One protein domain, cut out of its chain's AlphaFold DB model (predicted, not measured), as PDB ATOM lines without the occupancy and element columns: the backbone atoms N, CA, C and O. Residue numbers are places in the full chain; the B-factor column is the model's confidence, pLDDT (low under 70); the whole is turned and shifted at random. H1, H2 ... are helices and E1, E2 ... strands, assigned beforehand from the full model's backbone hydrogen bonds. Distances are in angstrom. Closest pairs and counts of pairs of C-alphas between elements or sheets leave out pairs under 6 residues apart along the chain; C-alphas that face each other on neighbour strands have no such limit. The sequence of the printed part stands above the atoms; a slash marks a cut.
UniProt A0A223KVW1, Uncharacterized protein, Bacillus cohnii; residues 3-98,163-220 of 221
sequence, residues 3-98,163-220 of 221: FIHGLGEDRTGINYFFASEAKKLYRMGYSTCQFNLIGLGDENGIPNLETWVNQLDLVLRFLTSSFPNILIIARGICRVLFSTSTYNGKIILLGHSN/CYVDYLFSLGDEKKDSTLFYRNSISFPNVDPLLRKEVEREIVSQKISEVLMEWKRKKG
ATOM      1  N   PHE A   3       4.257  38.199  47.804       91.62
ATOM      2  CA  PHE A   3       5.443  38.252  46.956       91.62
ATOM      3  C   PHE A   3       5.889  36.836  46.614       91.62
ATOM      4  O   PHE A   3       6.012  36.013  47.517       91.62
ATOM      5  N   ILE A   4       6.137  36.573  45.334       91.50
ATOM      6  CA  ILE A   4       6.640  35.290  44.836       91.50
ATOM      7  C   ILE A   4       7.872  35.580  43.982       91.50
ATOM      8  O   ILE A   4       7.777  36.266  42.957       91.50
ATOM      9  N   HIS A   5       9.025  35.094  44.428       89.50
ATOM     10  CA  HIS A   5      10.295  35.355  43.761       89.50
ATOM     11  C   HIS A   5      10.514  34.467  42.534       89.50
ATOM     12  O   HIS A   5       9.721  33.572  42.256       89.50
ATOM     13  N   GLY A   6      11.543  34.777  41.751       89.06
ATOM     14  CA  GLY A   6      12.022  33.955  40.645       89.06
ATOM     15  C   GLY A   6      13.040  32.900  41.088       89.06
ATOM     16  O   GLY A   6      13.382  32.780  42.264       89.06
ATOM     17  N   LEU A   7      13.542  32.139  40.119       90.06
ATOM     18  CA  LEU A   7      14.500  31.058  40.336       90.06
ATOM     19  C   LEU A   7      15.826  31.565  40.933       90.06
ATOM     20  O   LEU A   7      16.457  32.449  40.354       90.06
ATOM     21  N   GLY A   8      16.248  30.988  42.060       88.00
ATOM     22  CA  GLY A   8      17.499  31.299  42.763       88.00
ATOM     23  C   GLY A   8      17.577  32.705  43.363       88.00
ATOM     24  O   GLY A   8      18.629  33.117  43.848       88.00
ATOM     25  N   GLU A   9      16.491  33.475  43.303       85.25
ATOM     26  CA  GLU A   9      16.471  34.870  43.739       85.25
ATOM     27  C   GLU A   9      16.600  35.026  45.250       85.25
ATOM     28  O   GLU A   9      17.164  36.017  45.709       85.25
ATOM     29  N   ASP A  10      16.121  34.045  46.009       82.38
ATOM     30  CA  ASP A  10      16.262  33.907  47.458       82.38
ATOM     31  C   ASP A  10      17.725  33.816  47.919       82.38
ATOM     32  O   ASP A  10      18.039  34.239  49.034       82.38
ATOM     33  N   ARG A  11      18.611  33.360  47.025       76.38
ATOM     34  CA  ARG A  11      20.057  33.201  47.236       76.38
ATOM     35  C   ARG A  11      20.852  34.467  46.917       76.38
ATOM     36  O   ARG A  11      22.045  34.535  47.216       76.38
ATOM     37  N   THR A  12      20.235  35.472  46.288       71.94
ATOM     38  CA  THR A  12      20.951  36.651  45.782       71.94
ATOM     39  C   THR A  12      20.402  37.978  46.266       71.94
ATOM     40  O   THR A  12      19.396  38.092  46.968       71.94
ATOM     41  N   GLY A  13      21.107  39.044  45.868       60.88
ATOM     42  CA  GLY A  13      20.805  40.406  46.273       60.88
ATOM     43  C   GLY A  13      19.426  40.922  45.844       60.88
ATOM     44  O   GLY A  13      19.033  42.019  46.251       60.88
ATOM     45  N   ILE A  14      18.691  40.176  45.019       62.19
ATOM     46  CA  ILE A  14      17.348  40.552  44.592       62.19
ATOM     47  C   ILE A  14      16.270  40.141  45.596       62.19
ATOM     48  O   ILE A  14      15.274  40.853  45.701       62.19
ATOM     49  N   ASN A  15      16.498  39.128  46.442       62.44
ATOM     50  CA  ASN A  15      15.605  38.867  47.577       62.44
ATOM     51  C   ASN A  15      15.506  40.088  48.507       62.44
ATOM     52  O   ASN A  15      14.438  40.421  49.026       62.44
ATOM     53  N   TYR A  16      16.604  40.847  48.649       68.62
ATOM     54  CA  TYR A  16      16.587  42.101  49.405       68.62
ATOM     55  C   TYR A  16      15.588  43.110  48.844       68.62
ATOM     56  O   TYR A  16      15.092  43.936  49.606       68.62
ATOM     57  N   PHE A  17      15.269  43.059  47.547       74.44
ATOM     58  CA  PHE A  17      14.241  43.920  46.980       74.44
ATOM     59  C   PHE A  17      12.860  43.564  47.535       74.44
ATOM     60  O   PHE A  17      12.221  44.432  48.127       74.44
ATOM     61  N   PHE A  18      12.417  42.304  47.443       80.75
ATOM     62  CA  PHE A  18      11.116  41.919  48.001       80.75
ATOM     63  C   PHE A  18      11.058  42.083  49.516       80.75
ATOM     64  O   PHE A  18      10.043  42.547  50.030       80.75
ATOM     65  N   ALA A  19      12.148  41.811  50.236       83.50
ATOM     66  CA  ALA A  19      12.234  42.098  51.664       83.50
ATOM     67  C   ALA A  19      12.126  43.595  51.984       83.50
ATOM     68  O   ALA A  19      11.377  43.983  52.887       83.50
ATOM     69  N   SER A  20      12.824  44.446  51.233       83.62
ATOM     70  CA  SER A  20      12.778  45.901  51.399       83.62
ATOM     71  C   SER A  20      11.388  46.458  51.093       83.62
ATOM     72  O   SER A  20      10.818  47.177  51.919       83.62
ATOM     73  N   GLU A  21      10.789  46.072  49.965       83.19
ATOM     74  CA  GLU A  21       9.449  46.521  49.590       83.19
ATOM     75  C   GLU A  21       8.391  45.999  50.561       83.19
ATOM     76  O   GLU A  21       7.567  46.779  51.041       83.19
ATOM     77  N   ALA A  22       8.446  44.719  50.941       87.38
ATOM     78  CA  ALA A  22       7.537  44.154  51.935       87.38
ATOM     79  C   ALA A  22       7.603  44.921  53.265       87.38
ATOM     80  O   ALA A  22       6.564  45.168  53.882       87.38
ATOM     81  N   LYS A  23       8.799  45.355  53.687       87.62
ATOM     82  CA  LYS A  23       9.003  46.167  54.895       87.62
ATOM     83  C   LYS A  23       8.445  47.584  54.753       87.62
ATOM     84  O   LYS A  23       7.838  48.087  55.701       87.62
ATOM     85  N   LYS A  24       8.631  48.239  53.602       86.94
ATOM     86  CA  LYS A  24       8.038  49.563  53.323       86.94
ATOM     87  C   LYS A  24       6.513  49.495  53.380       86.94
ATOM     88  O   LYS A  24       5.887  50.288  54.073       86.94
ATOM     89  N   LEU A  25       5.930  48.499  52.724       86.19
ATOM     90  CA  LEU A  25       4.486  48.282  52.675       86.19
ATOM     91  C   LEU A  25       3.903  47.934  54.044       86.19
ATOM     92  O   LEU A  25       2.857  48.460  54.417       86.19
ATOM     93  N   TYR A  26       4.614  47.129  54.831       90.06
ATOM     94  CA  TYR A  26       4.238  46.868  56.216       90.06
ATOM     95  C   TYR A  26       4.153  48.157  57.044       90.06
ATOM     96  O   TYR A  26       3.159  48.394  57.725       90.06
ATOM     97  N   ARG A  27       5.140  49.053  56.911       90.50
ATOM     98  CA  ARG A  27       5.129  50.371  57.574       90.50
ATOM     99  C   ARG A  27       3.989  51.282  57.108       90.50
ATOM    100  O   ARG A  27       3.600  52.174  57.849       90.50
ATOM    101  N   MET A  28       3.456  51.059  55.909       88.69
ATOM    102  CA  MET A  28       2.281  51.765  55.384       88.69
ATOM    103  C   MET A  28       0.948  51.144  55.839       88.69
ATOM    104  O   MET A  28      -0.105  51.618  55.419       88.69
ATOM    105  N   GLY A  29       0.976  50.095  56.670       91.38
ATOM    106  CA  GLY A  29      -0.214  49.430  57.208       91.38
ATOM    107  C   GLY A  29      -0.709  48.229  56.396       91.38
ATOM    108  O   GLY A  29      -1.802  47.734  56.655       91.38
ATOM    109  N   TYR A  30       0.060  47.736  55.418       90.50
ATOM    110  CA  TYR A  30      -0.308  46.543  54.651       90.50
ATOM    111  C   TYR A  30       0.256  45.266  55.282       90.50
ATOM    112  O   TYR A  30       1.436  45.188  55.604       90.50
ATOM    113  N   SER A  31      -0.537  44.197  55.346       93.50
ATOM    114  CA  SER A  31       0.006  42.858  55.599       93.50
ATOM    115  C   SER A  31       0.807  42.386  54.385       93.50
ATOM    116  O   SER A  31       0.300  42.404  53.255       93.50
ATOM    117  N   THR A  32       2.044  41.946  54.595       92.56
ATOM    118  CA  THR A  32       2.932  41.437  53.544       92.56
ATOM    119  C   THR A  32       3.388  40.021  53.869       92.56
ATOM    120  O   THR A  32       3.584  39.666  55.027       92.56
ATOM    121  N   CYS A  33       3.499  39.190  52.838       91.69
ATOM    122  CA  CYS A  33       3.943  37.808  52.936       91.69
ATOM    123  C   CYS A  33       4.839  37.518  51.734       91.69
ATOM    124  O   CYS A  33       4.465  37.826  50.602       91.69
ATOM    125  N   GLN A  34       6.020  36.967  51.994       90.44
ATOM    126  CA  GLN A  34       6.853  36.348  50.969       90.44
ATOM    127  C   GLN A  34       6.548  34.861  50.966       90.44
ATOM    128  O   GLN A  34       6.491  34.241  52.029       90.44
ATOM    129  N   PHE A  35       6.300  34.324  49.782       91.62
ATOM    130  CA  PHE A  35       5.968  32.930  49.601       91.62
ATOM    131  C   PHE A  35       6.973  32.281  48.666       91.62
ATOM    132  O   PHE A  35       7.024  32.591  47.473       91.62
ATOM    133  N   ASN A  36       7.747  31.374  49.248       90.38
ATOM    134  CA  ASN A  36       8.772  30.633  48.549       90.38
ATOM    135  C   ASN A  36       8.200  29.286  48.118       90.38
ATOM    136  O   ASN A  36       7.623  28.546  48.922       90.38
ATOM    137  N   LEU A  37       8.337  28.992  46.832       92.75
ATOM    138  CA  LEU A  37       7.928  27.716  46.264       92.75
ATOM    139  C   LEU A  37       9.029  26.678  46.478       92.75
ATOM    140  O   LEU A  37      10.204  27.010  46.598       92.75
ATOM    141  N   ILE A  38       8.646  25.406  46.519       92.38
ATOM    142  CA  ILE A  38       9.599  24.329  46.797       92.38
ATOM    143  C   ILE A  38      10.668  24.216  45.699       92.38
ATOM    144  O   ILE A  38      10.330  24.210  44.515       92.38
ATOM    145  N   GLY A  39      11.945  24.106  46.071       88.88
ATOM    146  CA  GLY A  39      13.057  23.982  45.123       88.88
ATOM    147  C   GLY A  39      13.247  25.189  44.197       88.88
ATOM    148  O   GLY A  39      13.839  25.047  43.127       88.88
ATOM    149  N   LEU A  40      12.692  26.354  44.545       87.56
ATOM    150  CA  LEU A  40      12.817  27.564  43.733       87.56
ATOM    151  C   LEU A  40      14.201  28.213  43.894       87.56
ATOM    152  O   LEU A  40      14.695  28.813  42.940       87.56
ATOM    153  N   GLY A  41      14.852  28.032  45.041       85.56
ATOM    154  CA  GLY A  41      16.281  28.252  45.229       85.56
ATOM    155  C   GLY A  41      16.877  27.278  46.234       85.56
ATOM    156  O   GLY A  41      17.173  26.144  45.860       85.56
ATOM    157  N   ASP A  42      17.075  27.713  47.479       77.44
ATOM    158  CA  ASP A  42      17.655  26.877  48.545       77.44
ATOM    159  C   ASP A  42      16.597  26.030  49.288       77.44
ATOM    160  O   ASP A  42      16.927  25.263  50.198       77.44
ATOM    161  N   GLU A  43      15.310  26.138  48.932       82.31
ATOM    162  CA  GLU A  43      14.255  25.353  49.575       82.31
ATOM    163  C   GLU A  43      14.375  23.852  49.283       82.31
ATOM    164  O   GLU A  43      14.454  23.414  48.136       82.31
ATOM    165  N   ASN A  44      14.259  23.037  50.334       81.25
ATOM    166  CA  ASN A  44      14.271  21.582  50.213       81.25
ATOM    167  C   ASN A  44      13.109  21.065  49.356       81.25
ATOM    168  O   ASN A  44      11.946  21.252  49.709       81.25
ATOM    169  N   GLY A  45      13.431  20.314  48.304       87.69
ATOM    170  CA  GLY A  45      12.490  19.532  47.506       87.69
ATOM    171  C   GLY A  45      12.752  19.651  46.009       87.69
ATOM    172  O   GLY A  45      13.611  20.410  45.572       87.69
ATOM    173  N   ILE A  46      12.033  18.856  45.217       88.19
ATOM    174  CA  ILE A  46      12.227  18.813  43.766       88.19
ATOM    175  C   ILE A  46      11.252  19.805  43.121       88.19
ATOM    176  O   ILE A  46      10.039  19.613  43.245       88.19
ATOM    177  N   PRO A  47      11.741  20.854  42.438       88.50
ATOM    178  CA  PRO A  47      10.865  21.838  41.831       88.50
ATOM    179  C   PRO A  47      10.109  21.226  40.656       88.50
ATOM    180  O   PRO A  47      10.671  20.570  39.777       88.50
ATOM    181  N   ASN A  48       8.802  21.442  40.646       91.88
ATOM    182  CA  ASN A  48       7.891  20.883  39.663       91.88
ATOM    183  C   ASN A  48       6.711  21.844  39.493       91.88
ATOM    184  O   ASN A  48       6.178  22.357  40.479       91.88
ATOM    185  N   LEU A  49       6.297  22.089  38.247       91.50
ATOM    186  CA  LEU A  49       5.318  23.133  37.973       91.50
ATOM    187  C   LEU A  49       3.931  22.802  38.536       91.50
ATOM    188  O   LEU A  49       3.273  23.680  39.082       91.50
ATOM    189  N   GLU A  50       3.499  21.544  38.450       91.50
ATOM    190  CA  GLU A  50       2.243  21.084  39.055       91.50
ATOM    191  C   GLU A  50       2.275  21.238  40.580       91.50
ATOM    192  O   GLU A  50       1.327  21.742  41.184       91.50
ATOM    193  N   THR A  51       3.407  20.899  41.200       92.25
ATOM    194  CA  THR A  51       3.610  21.098  42.641       92.25
ATOM    195  C   THR A  51       3.499  22.576  43.008       92.25
ATOM    196  O   THR A  51       2.794  22.916  43.956       92.25
ATOM    197  N   TRP A  52       4.115  23.471  42.234       93.62
ATOM    198  CA  TRP A  52       4.016  24.915  42.458       93.62
ATOM    199  C   TRP A  52       2.599  25.456  42.277       93.62
ATOM    200  O   TRP A  52       2.165  26.294  43.065       93.62
ATOM    201  N   VAL A  53       1.860  24.968  41.277       91.94
ATOM    202  CA  VAL A  53       0.445  25.316  41.086       91.94
ATOM    203  C   VAL A  53      -0.376  24.896  42.305       91.94
ATOM    204  O   VAL A  53      -1.134  25.711  42.828       91.94
ATOM    205  N   ASN A  54      -0.183  23.674  42.806       92.31
ATOM    206  CA  ASN A  54      -0.887  23.171  43.987       92.31
ATOM    207  C   ASN A  54      -0.532  23.968  45.253       92.31
ATOM    208  O   ASN A  54      -1.417  24.344  46.021       92.31
ATOM    209  N   GLN A  55       0.753  24.276  45.455       93.81
ATOM    210  CA  GLN A  55       1.226  25.117  46.557       93.81
ATOM    211  C   GLN A  55       0.595  26.513  46.517       93.81
ATOM    212  O   GLN A  55       0.100  27.005  47.534       93.81
ATOM    213  N   LEU A  56       0.579  27.136  45.338       93.06
ATOM    214  CA  LEU A  56      -0.015  28.451  45.146       93.06
ATOM    215  C   LEU A  56      -1.528  28.423  45.385       93.06
ATOM    216  O   LEU A  56      -2.036  29.290  46.088       93.06
ATOM    217  N   ASP A  57      -2.248  27.435  44.854       91.81
ATOM    218  CA  ASP A  57      -3.698  27.314  45.038       91.81
ATOM    219  C   ASP A  57      -4.078  27.180  46.522       91.81
ATOM    220  O   ASP A  57      -4.962  27.890  47.003       91.81
ATOM    221  N   LEU A  58      -3.354  26.355  47.288       93.25
ATOM    222  CA  LEU A  58      -3.564  26.223  48.734       93.25
ATOM    223  C   LEU A  58      -3.384  27.557  49.470       93.25
ATOM    224  O   LEU A  58      -4.228  27.941  50.285       93.25
ATOM    225  N   VAL A  59      -2.315  28.291  49.154       93.56
ATOM    226  CA  VAL A  59      -2.059  29.607  49.751       93.56
ATOM    227  C   VAL A  59      -3.125  30.614  49.343       93.56
ATOM    228  O   VAL A  59      -3.615  31.364  50.185       93.56
ATOM    229  N   LEU A  60      -3.537  30.626  48.077       91.19
ATOM    230  CA  LEU A  60      -4.562  31.548  47.602       91.19
ATOM    231  C   LEU A  60      -5.921  31.270  48.232       91.19
ATOM    232  O   LEU A  60      -6.599  32.229  48.595       91.19
ATOM    233  N   ARG A  61      -6.306  30.006  48.440       91.62
ATOM    234  CA  ARG A  61      -7.531  29.653  49.179       91.62
ATOM    235  C   ARG A  61      -7.497  30.196  50.606       91.62
ATOM    236  O   ARG A  61      -8.444  30.853  51.024       91.62
ATOM    237  N   PHE A  62      -6.386  29.997  51.319       93.38
ATOM    238  CA  PHE A  62      -6.215  30.524  52.675       93.38
ATOM    239  C   PHE A  62      -6.246  32.060  52.721       93.38
ATOM    240  O   PHE A  62      -6.890  32.666  53.581       93.38
ATOM    241  N   LEU A  63      -5.547  32.716  51.794       91.69
ATOM    242  CA  LEU A  63      -5.498  34.171  51.765       91.69
ATOM    243  C   LEU A  63      -6.860  34.755  51.392       91.69
ATOM    244  O   LEU A  63      -7.291  35.709  52.029       91.69
ATOM    245  N   THR A  64      -7.548  34.203  50.391       89.94
ATOM    246  CA  THR A  64      -8.849  34.721  49.930       89.94
ATOM    247  C   THR A  64      -9.960  34.512  50.955       89.94
ATOM    248  O   THR A  64     -10.856  35.348  51.029       89.94
ATOM    249  N   SER A  65      -9.879  33.474  51.798       91.75
ATOM    250  CA  SER A  65     -10.795  33.312  52.933       91.75
ATOM    251  C   SER A  65     -10.521  34.288  54.081       91.75
ATOM    252  O   SER A  65     -11.416  34.560  54.875       91.75
ATOM    253  N   SER A  66      -9.291  34.800  54.190       92.69
ATOM    254  CA  SER A  66      -8.838  35.607  55.334       92.69
ATOM    255  C   SER A  66      -8.750  37.103  55.031       92.69
ATOM    256  O   SER A  66      -8.850  37.933  55.932       92.69
ATOM    257  N   PHE A  67      -8.551  37.469  53.763       89.00
ATOM    258  CA  PHE A  67      -8.293  38.837  53.337       89.00
ATOM    259  C   PHE A  67      -9.197  39.212  52.157       89.00
ATOM    260  O   PHE A  67      -9.134  38.576  51.104       89.00
ATOM    261  N   PRO A  68      -9.974  40.306  52.261       84.25
ATOM    262  CA  PRO A  68     -10.924  40.701  51.217       84.25
ATOM    263  C   PRO A  68     -10.240  41.246  49.961       84.25
ATOM    264  O   PRO A  68     -10.865  41.395  48.917       84.25
ATOM    265  N   ASN A  69      -8.967  41.627  50.064       85.25
ATOM    266  CA  ASN A  69      -8.201  42.150  48.949       85.25
ATOM    267  C   ASN A  69      -6.762  41.662  49.046       85.25
ATOM    268  O   ASN A  69      -6.058  41.947  50.017       85.25
ATOM    269  N   ILE A  70      -6.315  40.985  48.002       86.69
ATOM    270  CA  ILE A  70      -4.945  40.514  47.878       86.69
ATOM    271  C   ILE A  70      -4.366  41.179  46.628       86.69
ATOM    272  O   ILE A  70      -5.058  41.396  45.636       86.69
ATOM    273  N   LEU A  71      -3.103  41.572  46.725       85.38
ATOM    274  CA  LEU A  71      -2.282  41.971  45.593       85.38
ATOM    275  C   LEU A  71      -1.133  40.978  45.548       85.38
ATOM    276  O   LEU A  71      -0.441  40.816  46.560       85.38
ATOM    277  N   ILE A  72      -0.971  40.317  44.411       87.25
ATOM    278  CA  ILE A  72       0.119  39.378  44.166       87.25
ATOM    279  C   ILE A  72       1.176  40.075  43.322       87.25
ATOM    280  O   ILE A  72       0.847  40.745  42.347       87.25
ATOM    281  N   ILE A  73       2.438  39.906  43.689       87.12
ATOM    282  CA  ILE A  73       3.596  40.368  42.934       87.12
ATOM    283  C   ILE A  73       4.465  39.139  42.687       87.12
ATOM    284  O   ILE A  73       5.009  38.576  43.633       87.12
ATOM    285  N   ALA A  74       4.561  38.702  41.433       87.38
ATOM    286  CA  ALA A  74       5.328  37.521  41.045       87.38
ATOM    287  C   ALA A  74       6.375  37.866  39.984       87.38
ATOM    288  O   ALA A  74       6.097  38.644  39.067       87.38
ATOM    289  N   ARG A  75       7.566  37.273  40.087       85.88
ATOM    290  CA  ARG A  75       8.698  37.519  39.180       85.88
ATOM    291  C   ARG A  75       9.223  36.229  38.548       85.88
ATOM    292  O   ARG A  75       8.968  35.132  39.040       85.88
ATOM    293  N   GLY A  76       9.934  36.368  37.430       86.69
ATOM    294  CA  GLY A  76      10.692  35.267  36.840       86.69
ATOM    295  C   GLY A  76       9.798  34.146  36.319       86.69
ATOM    296  O   GLY A  76       8.679  34.372  35.850       86.69
ATOM    297  N   ILE A  77      10.269  32.912  36.470       88.19
ATOM    298  CA  ILE A  77       9.534  31.712  36.057       88.19
ATOM    299  C   ILE A  77       8.184  31.547  36.765       88.19
ATOM    300  O   ILE A  77       7.253  31.010  36.174       88.19
ATOM    301  N   CYS A  78       8.010  32.071  37.981       90.12
ATOM    302  CA  CYS A  78       6.772  31.924  38.755       90.12
ATOM    303  C   CYS A  78       5.570  32.631  38.117       90.12
ATOM    304  O   CYS A  78       4.418  32.346  38.440       90.12
ATOM    305  N   ARG A  79       5.811  33.524  37.157       86.06
ATOM    306  CA  ARG A  79       4.757  34.210  36.400       86.06
ATOM    307  C   ARG A  79       3.900  33.244  35.594       86.06
ATOM    308  O   ARG A  79       2.709  33.496  35.417       86.06
ATOM    309  N   VAL A  80       4.478  32.133  35.133       86.31
ATOM    310  CA  VAL A  80       3.755  31.148  34.319       86.31
ATOM    311  C   VAL A  80       2.609  30.492  35.097       86.31
ATOM    312  O   VAL A  80       1.626  30.073  34.488       86.31
ATOM    313  N   LEU A  81       2.679  30.484  36.435       87.81
ATOM    314  CA  LEU A  81       1.632  29.965  37.323       87.81
ATOM    315  C   LEU A  81       0.317  30.744  37.195       87.81
ATOM    316  O   LEU A  81      -0.760  30.207  37.440       87.81
ATOM    317  N   PHE A  82       0.393  32.006  36.768       83.69
ATOM    318  CA  PHE A  82      -0.765  32.886  36.632       83.69
ATOM    319  C   PHE A  82      -1.393  32.861  35.238       83.69
ATOM    320  O   PHE A  82      -2.451  33.448  35.045       83.69
ATOM    321  N   SER A  83      -0.800  32.137  34.280       71.94
ATOM    322  CA  SER A  83      -1.407  31.922  32.956       71.94
ATOM    323  C   SER A  83      -2.681  31.070  33.021       71.94
ATOM    324  O   SER A  83      -3.562  31.206  32.176       71.94
ATOM    325  N   THR A  84      -2.785  30.214  34.040       63.50
ATOM    326  CA  THR A  84      -3.905  29.289  34.269       63.50
ATOM    327  C   THR A  84      -4.573  29.486  35.629       63.50
ATOM    328  O   THR A  84      -5.358  28.641  36.051       63.50
ATOM    329  N   SER A  85      -4.236  30.557  36.350       65.94
ATOM    330  CA  SER A  85      -4.783  30.787  37.686       65.94
ATOM    331  C   SER A  85      -6.252  31.204  37.618       65.94
ATOM    332  O   SER A  85      -6.645  32.018  36.786       65.94
ATOM    333  N   THR A  86      -7.054  30.675  38.540       69.56
ATOM    334  CA  THR A  86      -8.446  31.086  38.794       69.56
ATOM    335  C   THR A  86      -8.539  32.338  39.670       69.56
ATOM    336  O   THR A  86      -9.632  32.784  40.023       69.56
ATOM    337  N   TYR A  87      -7.396  32.907  40.058       78.50
ATOM    338  CA  TYR A  87      -7.346  34.077  40.911       78.50
ATOM    339  C   TYR A  87      -7.810  35.331  40.167       78.50
ATOM    340  O   TYR A  87      -7.136  35.836  39.273       78.50
ATOM    341  N   ASN A  88      -8.945  35.874  40.605       72.50
ATOM    342  CA  ASN A  88      -9.578  37.050  40.000       72.50
ATOM    343  C   ASN A  88      -9.137  38.388  40.624       72.50
ATOM    344  O   ASN A  88      -9.725  39.430  40.334       72.50
ATOM    345  N   GLY A  89      -8.157  38.380  41.533       78.38
ATOM    346  CA  GLY A  89      -7.671  39.605  42.167       78.38
ATOM    347  C   GLY A  89      -6.578  40.314  41.366       78.38
ATOM    348  O   GLY A  89      -6.320  40.010  40.203       78.38
ATOM    349  N   LYS A  90      -5.921  41.299  41.991       81.19
ATOM    350  CA  LYS A  90      -4.868  42.078  41.326       81.19
ATOM    351  C   LYS A  90      -3.544  41.316  41.342       81.19
ATOM    352  O   LYS A  90      -3.096  40.862  42.395       81.19
ATOM    353  N   ILE A  91      -2.889  41.251  40.186       83.50
ATOM    354  CA  ILE A  91      -1.588  40.605  40.006       83.50
ATOM    355  C   ILE A  91      -0.644  41.579  39.294       83.50
ATOM    356  O   ILE A  91      -1.036  42.239  38.334       83.50
ATOM    357  N   ILE A  92       0.605  41.639  39.744       81.50
ATOM    358  CA  ILE A  92       1.723  42.289  39.065       81.50
ATOM    359  C   ILE A  92       2.725  41.193  38.703       81.50
ATOM    360  O   ILE A  92       3.246  40.506  39.580       81.50
ATOM    361  N   LEU A  93       2.984  41.027  37.408       82.50
ATOM    362  CA  LEU A  93       3.940  40.052  36.884       82.50
ATOM    363  C   LEU A  93       5.183  40.786  36.370       82.50
ATOM    364  O   LEU A  93       5.071  41.555  35.414       82.50
ATOM    365  N   LEU A  94       6.341  40.529  36.979       78.56
ATOM    366  CA  LEU A  94       7.606  41.229  36.729       78.56
ATOM    367  C   LEU A  94       8.587  40.374  35.921       78.56
ATOM    368  O   LEU A  94       9.025  39.329  36.396       78.56
ATOM    369  N   GLY A  95       8.979  40.841  34.739       73.94
ATOM    370  CA  GLY A  95       9.920  40.152  33.855       73.94
ATOM    371  C   GLY A  95       9.296  39.785  32.513       73.94
ATOM    372  O   GLY A  95       8.097  39.968  32.310       73.94
ATOM    373  N   HIS A  96      10.117  39.251  31.612       72.31
ATOM    374  CA  HIS A  96       9.732  38.876  30.254       72.31
ATOM    375  C   HIS A  96       9.893  37.372  30.037       72.31
ATOM    376  O   HIS A  96      10.730  36.748  30.680       72.31
ATOM    377  N   SER A  97       9.073  36.814  29.146       75.50
ATOM    378  CA  SER A  97       9.306  35.495  28.568       75.50
ATOM    379  C   SER A  97       8.676  35.378  27.190       75.50
ATOM    380  O   SER A  97       7.477  35.610  27.026       75.50
ATOM    381  N   ASN A  98       9.462  34.951  26.216       77.25
ATOM    382  CA  ASN A  98       9.049  34.697  24.855       77.25
ATOM    383  C   ASN A  98       9.345  33.245  24.504       77.25
ATOM    384  O   ASN A  98      10.478  32.774  24.608       77.25
ATOM    385  N   CYS A 163       3.113  40.099  29.650       52.25
ATOM    386  CA  CYS A 163       3.770  40.589  30.862       52.25
ATOM    387  C   CYS A 163       3.200  41.964  31.245       52.25
ATOM    388  O   CYS A 163       2.993  42.800  30.372       52.25
ATOM    389  N   TYR A 164       2.916  42.196  32.536       44.69
ATOM    390  CA  TYR A 164       2.348  43.471  33.019       44.69
ATOM    391  C   TYR A 164       3.407  44.573  33.174       44.69
ATOM    392  O   TYR A 164       3.064  45.753  33.222       44.69
ATOM    393  N   VAL A 165       4.687  44.197  33.225       44.97
ATOM    394  CA  VAL A 165       5.836  45.104  33.178       44.97
ATOM    395  C   VAL A 165       6.890  44.453  32.277       44.97
ATOM    396  O   VAL A 165       7.590  43.540  32.702       44.97
ATOM    397  N   ASP A 166       6.942  44.889  31.015       36.78
ATOM    398  CA  ASP A 166       7.795  44.337  29.938       36.78
ATOM    399  C   ASP A 166       9.211  44.937  29.895       36.78
ATOM    400  O   ASP A 166       9.960  44.802  28.937       36.78
ATOM    401  N   TYR A 167       9.596  45.651  30.940       38.81
ATOM    402  CA  TYR A 167      10.935  46.195  31.047       38.81
ATOM    403  C   TYR A 167      11.726  45.258  31.941       38.81
ATOM    404  O   TYR A 167      11.269  45.024  33.058       38.81
ATOM    405  N   LEU A 168      12.849  44.714  31.443       38.91
ATOM    406  CA  LEU A 168      14.134  44.661  32.169       38.91
ATOM    407  C   LEU A 168      15.232  43.760  31.565       38.91
ATOM    408  O   LEU A 168      16.369  43.874  32.002       38.91
ATOM    409  N   PHE A 169      14.984  42.929  30.543       39.16
ATOM    410  CA  PHE A 169      15.980  41.895  30.182       39.16
ATOM    411  C   PHE A 169      16.361  41.760  28.701       39.16
ATOM    412  O   PHE A 169      17.143  40.872  28.360       39.16
ATOM    413  N   SER A 170      15.912  42.652  27.812       31.45
ATOM    414  CA  SER A 170      16.475  42.689  26.458       31.45
ATOM    415  C   SER A 170      17.873  43.310  26.508       31.45
ATOM    416  O   SER A 170      18.024  44.532  26.615       31.45
ATOM    417  N   LEU A 171      18.906  42.471  26.399       32.75
ATOM    418  CA  LEU A 171      20.152  42.893  25.762       32.75
ATOM    419  C   LEU A 171      19.760  43.586  24.451       32.75
ATOM    420  O   LEU A 171      18.894  43.078  23.742       32.75
ATOM    421  N   GLY A 172      20.302  44.782  24.221       37.19
ATOM    422  CA  GLY A 172      19.864  45.691  23.167       37.19
ATOM    423  C   GLY A 172      19.671  45.041  21.795       37.19
ATOM    424  O   GLY A 172      20.257  44.008  21.482       37.19
ATOM    425  N   ASP A 173      18.859  45.740  21.004       36.28
ATOM    426  CA  ASP A 173      18.497  45.482  19.609       36.28
ATOM    427  C   ASP A 173      17.286  44.556  19.412       36.28
ATOM    428  O   ASP A 173      17.406  43.388  19.078       36.28
ATOM    429  N   GLU A 174      16.077  45.101  19.597       35.22
ATOM    430  CA  GLU A 174      15.137  45.333  18.484       35.22
ATOM    431  C   GLU A 174      13.784  45.888  18.969       35.22
ATOM    432  O   GLU A 174      13.135  45.394  19.890       35.22
ATOM    433  N   LYS A 175      13.324  46.951  18.300       39.66
ATOM    434  CA  LYS A 175      11.960  47.483  18.412       39.66
ATOM    435  C   LYS A 175      10.995  46.517  17.718       39.66
ATOM    436  O   LYS A 175      11.013  46.501  16.492       39.66
ATOM    437  N   LYS A 176      10.121  45.807  18.451       32.56
ATOM    438  CA  LYS A 176       8.796  45.308  17.986       32.56
ATOM    439  C   LYS A 176       8.026  44.579  19.107       32.56
ATOM    440  O   LYS A 176       8.269  43.417  19.402       32.56
ATOM    441  N   ASP A 177       7.016  45.210  19.695       29.52
ATOM    442  CA  ASP A 177       5.616  45.097  19.257       29.52
ATOM    443  C   ASP A 177       4.646  45.553  20.360       29.52
ATOM    444  O   ASP A 177       4.868  45.417  21.558       29.52
ATOM    445  N   SER A 178       3.564  46.126  19.871       34.53
ATOM    446  CA  SER A 178       2.446  46.795  20.496       34.53
ATOM    447  C   SER A 178       1.484  45.882  21.271       34.53
ATOM    448  O   SER A 178       0.952  44.909  20.754       34.53
ATOM    449  N   THR A 179       1.180  46.252  22.515       23.16
ATOM    450  CA  THR A 179      -0.184  46.333  23.075       23.16
ATOM    451  C   THR A 179      -0.113  47.185  24.348       23.16
ATOM    452  O   THR A 179       0.761  46.995  25.184       23.16
ATOM    453  N   LEU A 180      -0.962  48.218  24.400       25.75
ATOM    454  CA  LEU A 180      -0.984  49.357  25.337       25.75
ATOM    455  C   LEU A 180      -0.785  48.959  26.829       25.75
ATOM    456  O   LEU A 180      -1.249  47.902  27.234       25.75
ATOM    457  N   PHE A 181      -0.153  49.739  27.724       30.84
ATOM    458  CA  PHE A 181      -0.398  51.155  28.041       30.84
ATOM    459  C   PHE A 181       0.803  51.847  28.743       30.84
ATOM    460  O   PHE A 181       1.465  51.267  29.596       30.84
ATOM    461  N   TYR A 182       0.977  53.132  28.402       31.08
ATOM    462  CA  TYR A 182       1.902  54.177  28.889       31.08
ATOM    463  C   TYR A 182       3.417  54.050  28.626       31.08
ATOM    464  O   TYR A 182       4.201  53.492  29.386       31.08
ATOM    465  N   ARG A 183       3.786  54.717  27.519       34.19
ATOM    466  CA  ARG A 183       5.118  55.122  27.059       34.19
ATOM    467  C   ARG A 183       5.875  55.926  28.123       34.19
ATOM    468  O   ARG A 183       5.453  57.021  28.471       34.19
ATOM    469  N   ASN A 184       7.060  55.449  28.477       31.12
ATOM    470  CA  ASN A 184       8.299  56.126  28.104       31.12
ATOM    471  C   ASN A 184       9.361  55.049  27.919       31.12
ATOM    472  O   ASN A 184       9.580  54.231  28.808       31.12
ATOM    473  N   SER A 185       9.984  55.013  26.744       33.75
ATOM    474  CA  SER A 185      11.130  54.145  26.535       33.75
ATOM    475  C   SER A 185      12.287  54.684  27.368       33.75
ATOM    476  O   SER A 185      12.893  55.686  26.988       33.75
ATOM    477  N   ILE A 186      12.569  54.066  28.511       36.72
ATOM    478  CA  ILE A 186      13.760  54.397  29.291       36.72
ATOM    479  C   ILE A 186      14.927  53.702  28.598       36.72
ATOM    480  O   ILE A 186      15.007  52.477  28.561       36.72
ATOM    481  N   SER A 187      15.800  54.492  27.977       35.84
ATOM    482  CA  SER A 187      17.098  54.001  27.535       35.84
ATOM    483  C   SER A 187      17.941  53.802  28.784       35.84
ATOM    484  O   SER A 187      18.362  54.783  29.397       35.84
ATOM    485  N   PHE A 188      18.183  52.556  29.179       38.25
ATOM    486  CA  PHE A 188      19.173  52.312  30.216       38.25
ATOM    487  C   PHE A 188      20.559  52.609  29.647       38.25
ATOM    488  O   PHE A 188      20.851  52.219  28.512       38.25
ATOM    489  N   PRO A 189      21.422  53.302  30.398       36.38
ATOM    490  CA  PRO A 189      22.797  53.447  29.979       36.38
ATOM    491  C   PRO A 189      23.467  52.061  29.933       36.38
ATOM    492  O   PRO A 189      23.054  51.113  30.611       36.38
ATOM    493  N   ASN A 190      24.522  51.932  29.130       42.38
ATOM    494  CA  ASN A 190      25.411  50.772  29.163       42.38
ATOM    495  C   ASN A 190      26.289  50.884  30.424       42.38
ATOM    496  O   ASN A 190      27.462  51.238  30.355       42.38
ATOM    497  N   VAL A 191      25.668  50.724  31.594       41.50
ATOM    498  CA  VAL A 191      26.270  50.943  32.914       41.50
ATOM    499  C   VAL A 191      26.305  49.672  33.741       41.50
ATOM    500  O   VAL A 191      25.553  48.726  33.502       41.50
ATOM    501  N   ASP A 192      27.204  49.729  34.721       49.69
ATOM    502  CA  ASP A 192      27.443  48.786  35.804       49.69
ATOM    503  C   ASP A 192      26.181  48.004  36.251       49.69
ATOM    504  O   ASP A 192      25.126  48.612  36.481       49.69
ATOM    505  N   PRO A 193      26.268  46.665  36.402       45.19
ATOM    506  CA  PRO A 193      25.157  45.819  36.839       45.19
ATOM    507  C   PRO A 193      24.477  46.264  38.144       45.19
ATOM    508  O   PRO A 193      23.280  46.034  38.301       45.19
ATOM    509  N   LEU A 194      25.195  46.903  39.073       46.09
ATOM    510  CA  LEU A 194      24.631  47.444  40.314       46.09
ATOM    511  C   LEU A 194      23.769  48.676  40.045       46.09
ATOM    512  O   LEU A 194      22.667  48.768  40.581       46.09
ATOM    513  N   LEU A 195      24.224  49.580  39.172       47.25
ATOM    514  CA  LEU A 195      23.439  50.750  38.776       47.25
ATOM    515  C   LEU A 195      22.183  50.319  38.013       47.25
ATOM    516  O   LEU A 195      21.102  50.851  38.243       47.25
ATOM    517  N   ARG A 196      22.307  49.298  37.151       53.91
ATOM    518  CA  ARG A 196      21.153  48.689  36.480       53.91
ATOM    519  C   ARG A 196      20.152  48.186  37.518       53.91
ATOM    520  O   ARG A 196      19.018  48.650  37.479       53.91
ATOM    521  N   LYS A 197      20.600  47.368  38.485       55.34
ATOM    522  CA  LYS A 197      19.802  46.848  39.615       55.34
ATOM    523  C   LYS A 197      19.089  47.944  40.406       55.34
ATOM    524  O   LYS A 197      17.928  47.771  40.765       55.34
ATOM    525  N   GLU A 198      19.750  49.062  40.696       57.53
ATOM    526  CA  GLU A 198      19.129  50.183  41.413       57.53
ATOM    527  C   GLU A 198      17.985  50.822  40.626       57.53
ATOM    528  O   GLU A 198      16.907  51.034  41.186       57.53
ATOM    529  N   VAL A 199      18.170  51.041  39.322       59.97
ATOM    530  CA  VAL A 199      17.107  51.591  38.474       59.97
ATOM    531  C   VAL A 199      15.934  50.607  38.349       59.97
ATOM    532  O   VAL A 199      14.777  51.031  38.366       59.97
ATOM    533  N   GLU A 200      16.182  49.291  38.300       57.66
ATOM    534  CA  GLU A 200      15.093  48.294  38.297       57.66
ATOM    535  C   GLU A 200      14.241  48.398  39.561       57.66
ATOM    536  O   GLU A 200      13.010  48.415  39.498       57.66
ATOM    537  N   ARG A 201      14.907  48.491  40.718       63.47
ATOM    538  CA  ARG A 201      14.238  48.617  42.015       63.47
ATOM    539  C   ARG A 201      13.372  49.870  42.052       63.47
ATOM    540  O   ARG A 201      12.238  49.800  42.521       63.47
ATOM    541  N   GLU A 202      13.870  50.984  41.523       66.81
ATOM    542  CA  GLU A 202      13.123  52.238  41.464       66.81
ATOM    543  C   GLU A 202      11.864  52.119  40.591       66.81
ATOM    544  O   GLU A 202      10.774  52.483  41.039       66.81
ATOM    545  N   ILE A 203      11.976  51.530  39.396       64.50
ATOM    546  CA  ILE A 203      10.833  51.309  38.493       64.50
ATOM    547  C   ILE A 203       9.771  50.429  39.156       64.50
ATOM    548  O   ILE A 203       8.578  50.742  39.107       64.50
ATOM    549  N   VAL A 204      10.176  49.328  39.795       62.19
ATOM    550  CA  VAL A 204       9.214  48.436  40.454       62.19
ATOM    551  C   VAL A 204       8.561  49.134  41.650       62.19
ATOM    552  O   VAL A 204       7.339  49.064  41.787       62.19
ATOM    553  N   SER A 205       9.318  49.867  42.474       67.19
ATOM    554  CA  SER A 205       8.751  50.674  43.565       67.19
ATOM    555  C   SER A 205       7.749  51.719  43.057       67.19
ATOM    556  O   SER A 205       6.691  51.903  43.668       67.19
ATOM    557  N   GLN A 206       8.027  52.376  41.925       71.44
ATOM    558  CA  GLN A 206       7.086  53.301  41.289       71.44
ATOM    559  C   GLN A 206       5.807  52.578  40.850       71.44
ATOM    560  O   GLN A 206       4.711  53.023  41.191       71.44
ATOM    561  N   LYS A 207       5.913  51.417  40.190       65.94
ATOM    562  CA  LYS A 207       4.741  50.630  39.761       65.94
ATOM    563  C   LYS A 207       3.898  50.128  40.927       65.94
ATOM    564  O   LYS A 207       2.670  50.197  40.870       65.94
ATOM    565  N   ILE A 208       4.534  49.674  42.006       66.31
ATOM    566  CA  ILE A 208       3.834  49.318  43.247       66.31
ATOM    567  C   ILE A 208       3.071  50.540  43.778       66.31
ATOM    568  O   ILE A 208       1.891  50.433  44.117       66.31
ATOM    569  N   SER A 209       3.713  51.710  43.794       73.56
ATOM    570  CA  SER A 209       3.105  52.957  44.267       73.56
ATOM    571  C   SER A 209       1.912  53.392  43.407       73.56
ATOM    572  O   SER A 209       0.868  53.742  43.954       73.56
ATOM    573  N   GLU A 210       2.014  53.314  42.078       70.62
ATOM    574  CA  GLU A 210       0.912  53.603  41.148       70.62
ATOM    575  C   GLU A 210      -0.309  52.710  41.417       70.62
ATOM    576  O   GLU A 210      -1.429  53.206  41.567       70.62
ATOM    577  N   VAL A 211      -0.091  51.395  41.549       66.38
ATOM    578  CA  VAL A 211      -1.161  50.423  41.831       66.38
ATOM    579  C   VAL A 211      -1.822  50.699  43.181       66.38
ATOM    580  O   VAL A 211      -3.044  50.571  43.316       66.38
ATOM    581  N   LEU A 212      -1.034  51.104  44.180       69.12
ATOM    582  CA  LEU A 212      -1.546  51.495  45.490       69.12
ATOM    583  C   LEU A 212      -2.369  52.780  45.446       69.12
ATOM    584  O   LEU A 212      -3.433  52.830  46.063       69.12
ATOM    585  N   MET A 213      -1.917  53.802  44.717       74.50
ATOM    586  CA  MET A 213      -2.663  55.054  44.565       74.50
ATOM    587  C   MET A 213      -3.999  54.829  43.855       74.50
ATOM    588  O   MET A 213      -5.034  55.309  44.320       74.50
ATOM    589  N   GLU A 214      -4.010  54.038  42.779       69.00
ATOM    590  CA  GLU A 214      -5.250  53.665  42.094       69.00
ATOM    591  C   GLU A 214      -6.206  52.913  43.034       69.00
ATOM    592  O   GLU A 214      -7.427  53.075  42.968       69.00
ATOM    593  N   TRP A 215      -5.656  52.087  43.924       65.62
ATOM    594  CA  TRP A 215      -6.441  51.331  44.888       65.62
ATOM    595  C   TRP A 215      -7.074  52.222  45.960       65.62
ATOM    596  O   TRP A 215      -8.271  52.075  46.208       65.62
ATOM    597  N   LYS A 216      -6.321  53.173  46.530       71.75
ATOM    598  CA  LYS A 216      -6.858  54.167  47.475       71.75
ATOM    599  C   LYS A 216      -7.975  54.995  46.836       71.75
ATOM    600  O   LYS A 216      -9.087  55.027  47.351       71.75
ATOM    601  N   ARG A 217      -7.745  55.499  45.615       72.31
ATOM    602  CA  ARG A 217      -8.732  56.301  44.868       72.31
ATOM    603  C   ARG A 217     -10.068  55.579  44.653       72.31
ATOM    604  O   ARG A 217     -11.112  56.218  44.664       72.31
ATOM    605  N   LYS A 218     -10.056  54.258  44.434       67.69
ATOM    606  CA  LYS A 218     -11.285  53.458  44.248       67.69
ATOM    607  C   LYS A 218     -12.030  53.165  45.552       67.69
ATOM    608  O   LYS A 218     -13.198  52.799  45.482       67.69
ATOM    609  N   LYS A 219     -11.374  53.282  46.709       62.91
ATOM    610  CA  LYS A 219     -11.982  53.024  48.022       62.91
ATOM    611  C   LYS A 219     -12.577  54.266  48.691       62.91
ATOM    612  O   LYS A 219     -13.320  54.099  49.646       62.91
ATOM    613  N   GLY A 220     -12.335  55.460  48.146       50.16
ATOM    614  CA  GLY A 220     -12.856  56.709  48.711       50.16
ATOM    615  C   GLY A 220     -12.099  57.197  49.950       50.16
ATOM    616  O   GLY A 220     -12.630  58.049  50.655       50.16
TER     617      GLY A 220
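This is residues 3 to 98 and 163 to 220 of the 221 residues of an uncharacterized protein of Bacillus cohnii (UniProt A0A223KVW1). Picture a short ribbon of two parallel strands, E1 and E2, in the middle, with H2 and H3 on one side of it and H1 and the long H4 on another. Residues 213 to 220, mostly the end of H4, stick out, as do residues 173 to 180 of a long loop. The 154 printed residues hold H1, H2, E1, H3, E2 and H4 in that order; the class is mostly helix, with under half of the residues in named elements. The whole is compact, with a radius of gyration of the C-alphas of 16.3 A and spans of 45 by 44 by 31 A.

Start at E1, residues 71 to 75, and E2, residues 90 to 94, parallel neighbours at 17 degrees; N 74 and O 92 are 2.9 A apart, within hydrogen-bond range. With H3, residues 76 to 82, they form a strand-helix-strand unit, two parallel strands joined through a helix, with a right-handed crossover. H2, residues 49 to 66, only just touches H3 with its residues 49 to 53 alone, in 3 pairs of C-alphas within 8 A, the closest being Val 53 and Leu 81 at 6.1 A; the tilt is steep, 64 degrees. H4, residues 193 to 219, and E2 are near each other, with 7 pairs of C-alphas within 10 A. H1, residues 15 to 27, is close to but not clearly touching H4: the closest C-alphas, Phe 17 and Arg 201, are 6.8 A apart. In H1, H2 and H4 every O i to N i+4 pair is within hydrogen-bond range; H3 has 0 of 3, but 4 of 4 O i to N i+3 pairs.

Find C-alpha 71 at (-2.282, 41.971, 45.593), where E1 begins its 13.5 A; E2 spans 13.3 A and H3 11.7 A. H1 spans 18.5 A and H2 25.6 A. H4 runs 39.4 A to C-alpha 219 at (-11.982, 53.024, 48.022).

The C-alphas farthest apart, Ser 65 and Asn 190, are 46.7 A apart. Residues 99 to 162 are not printed, and C-alphas 98 and 163 stand 9.9 A apart across the cut. The link from H1 to H2 is long, 21 residues. Look for low confidence, pLDDT under 70, in 59 printed residues, among them residues 163 to 205.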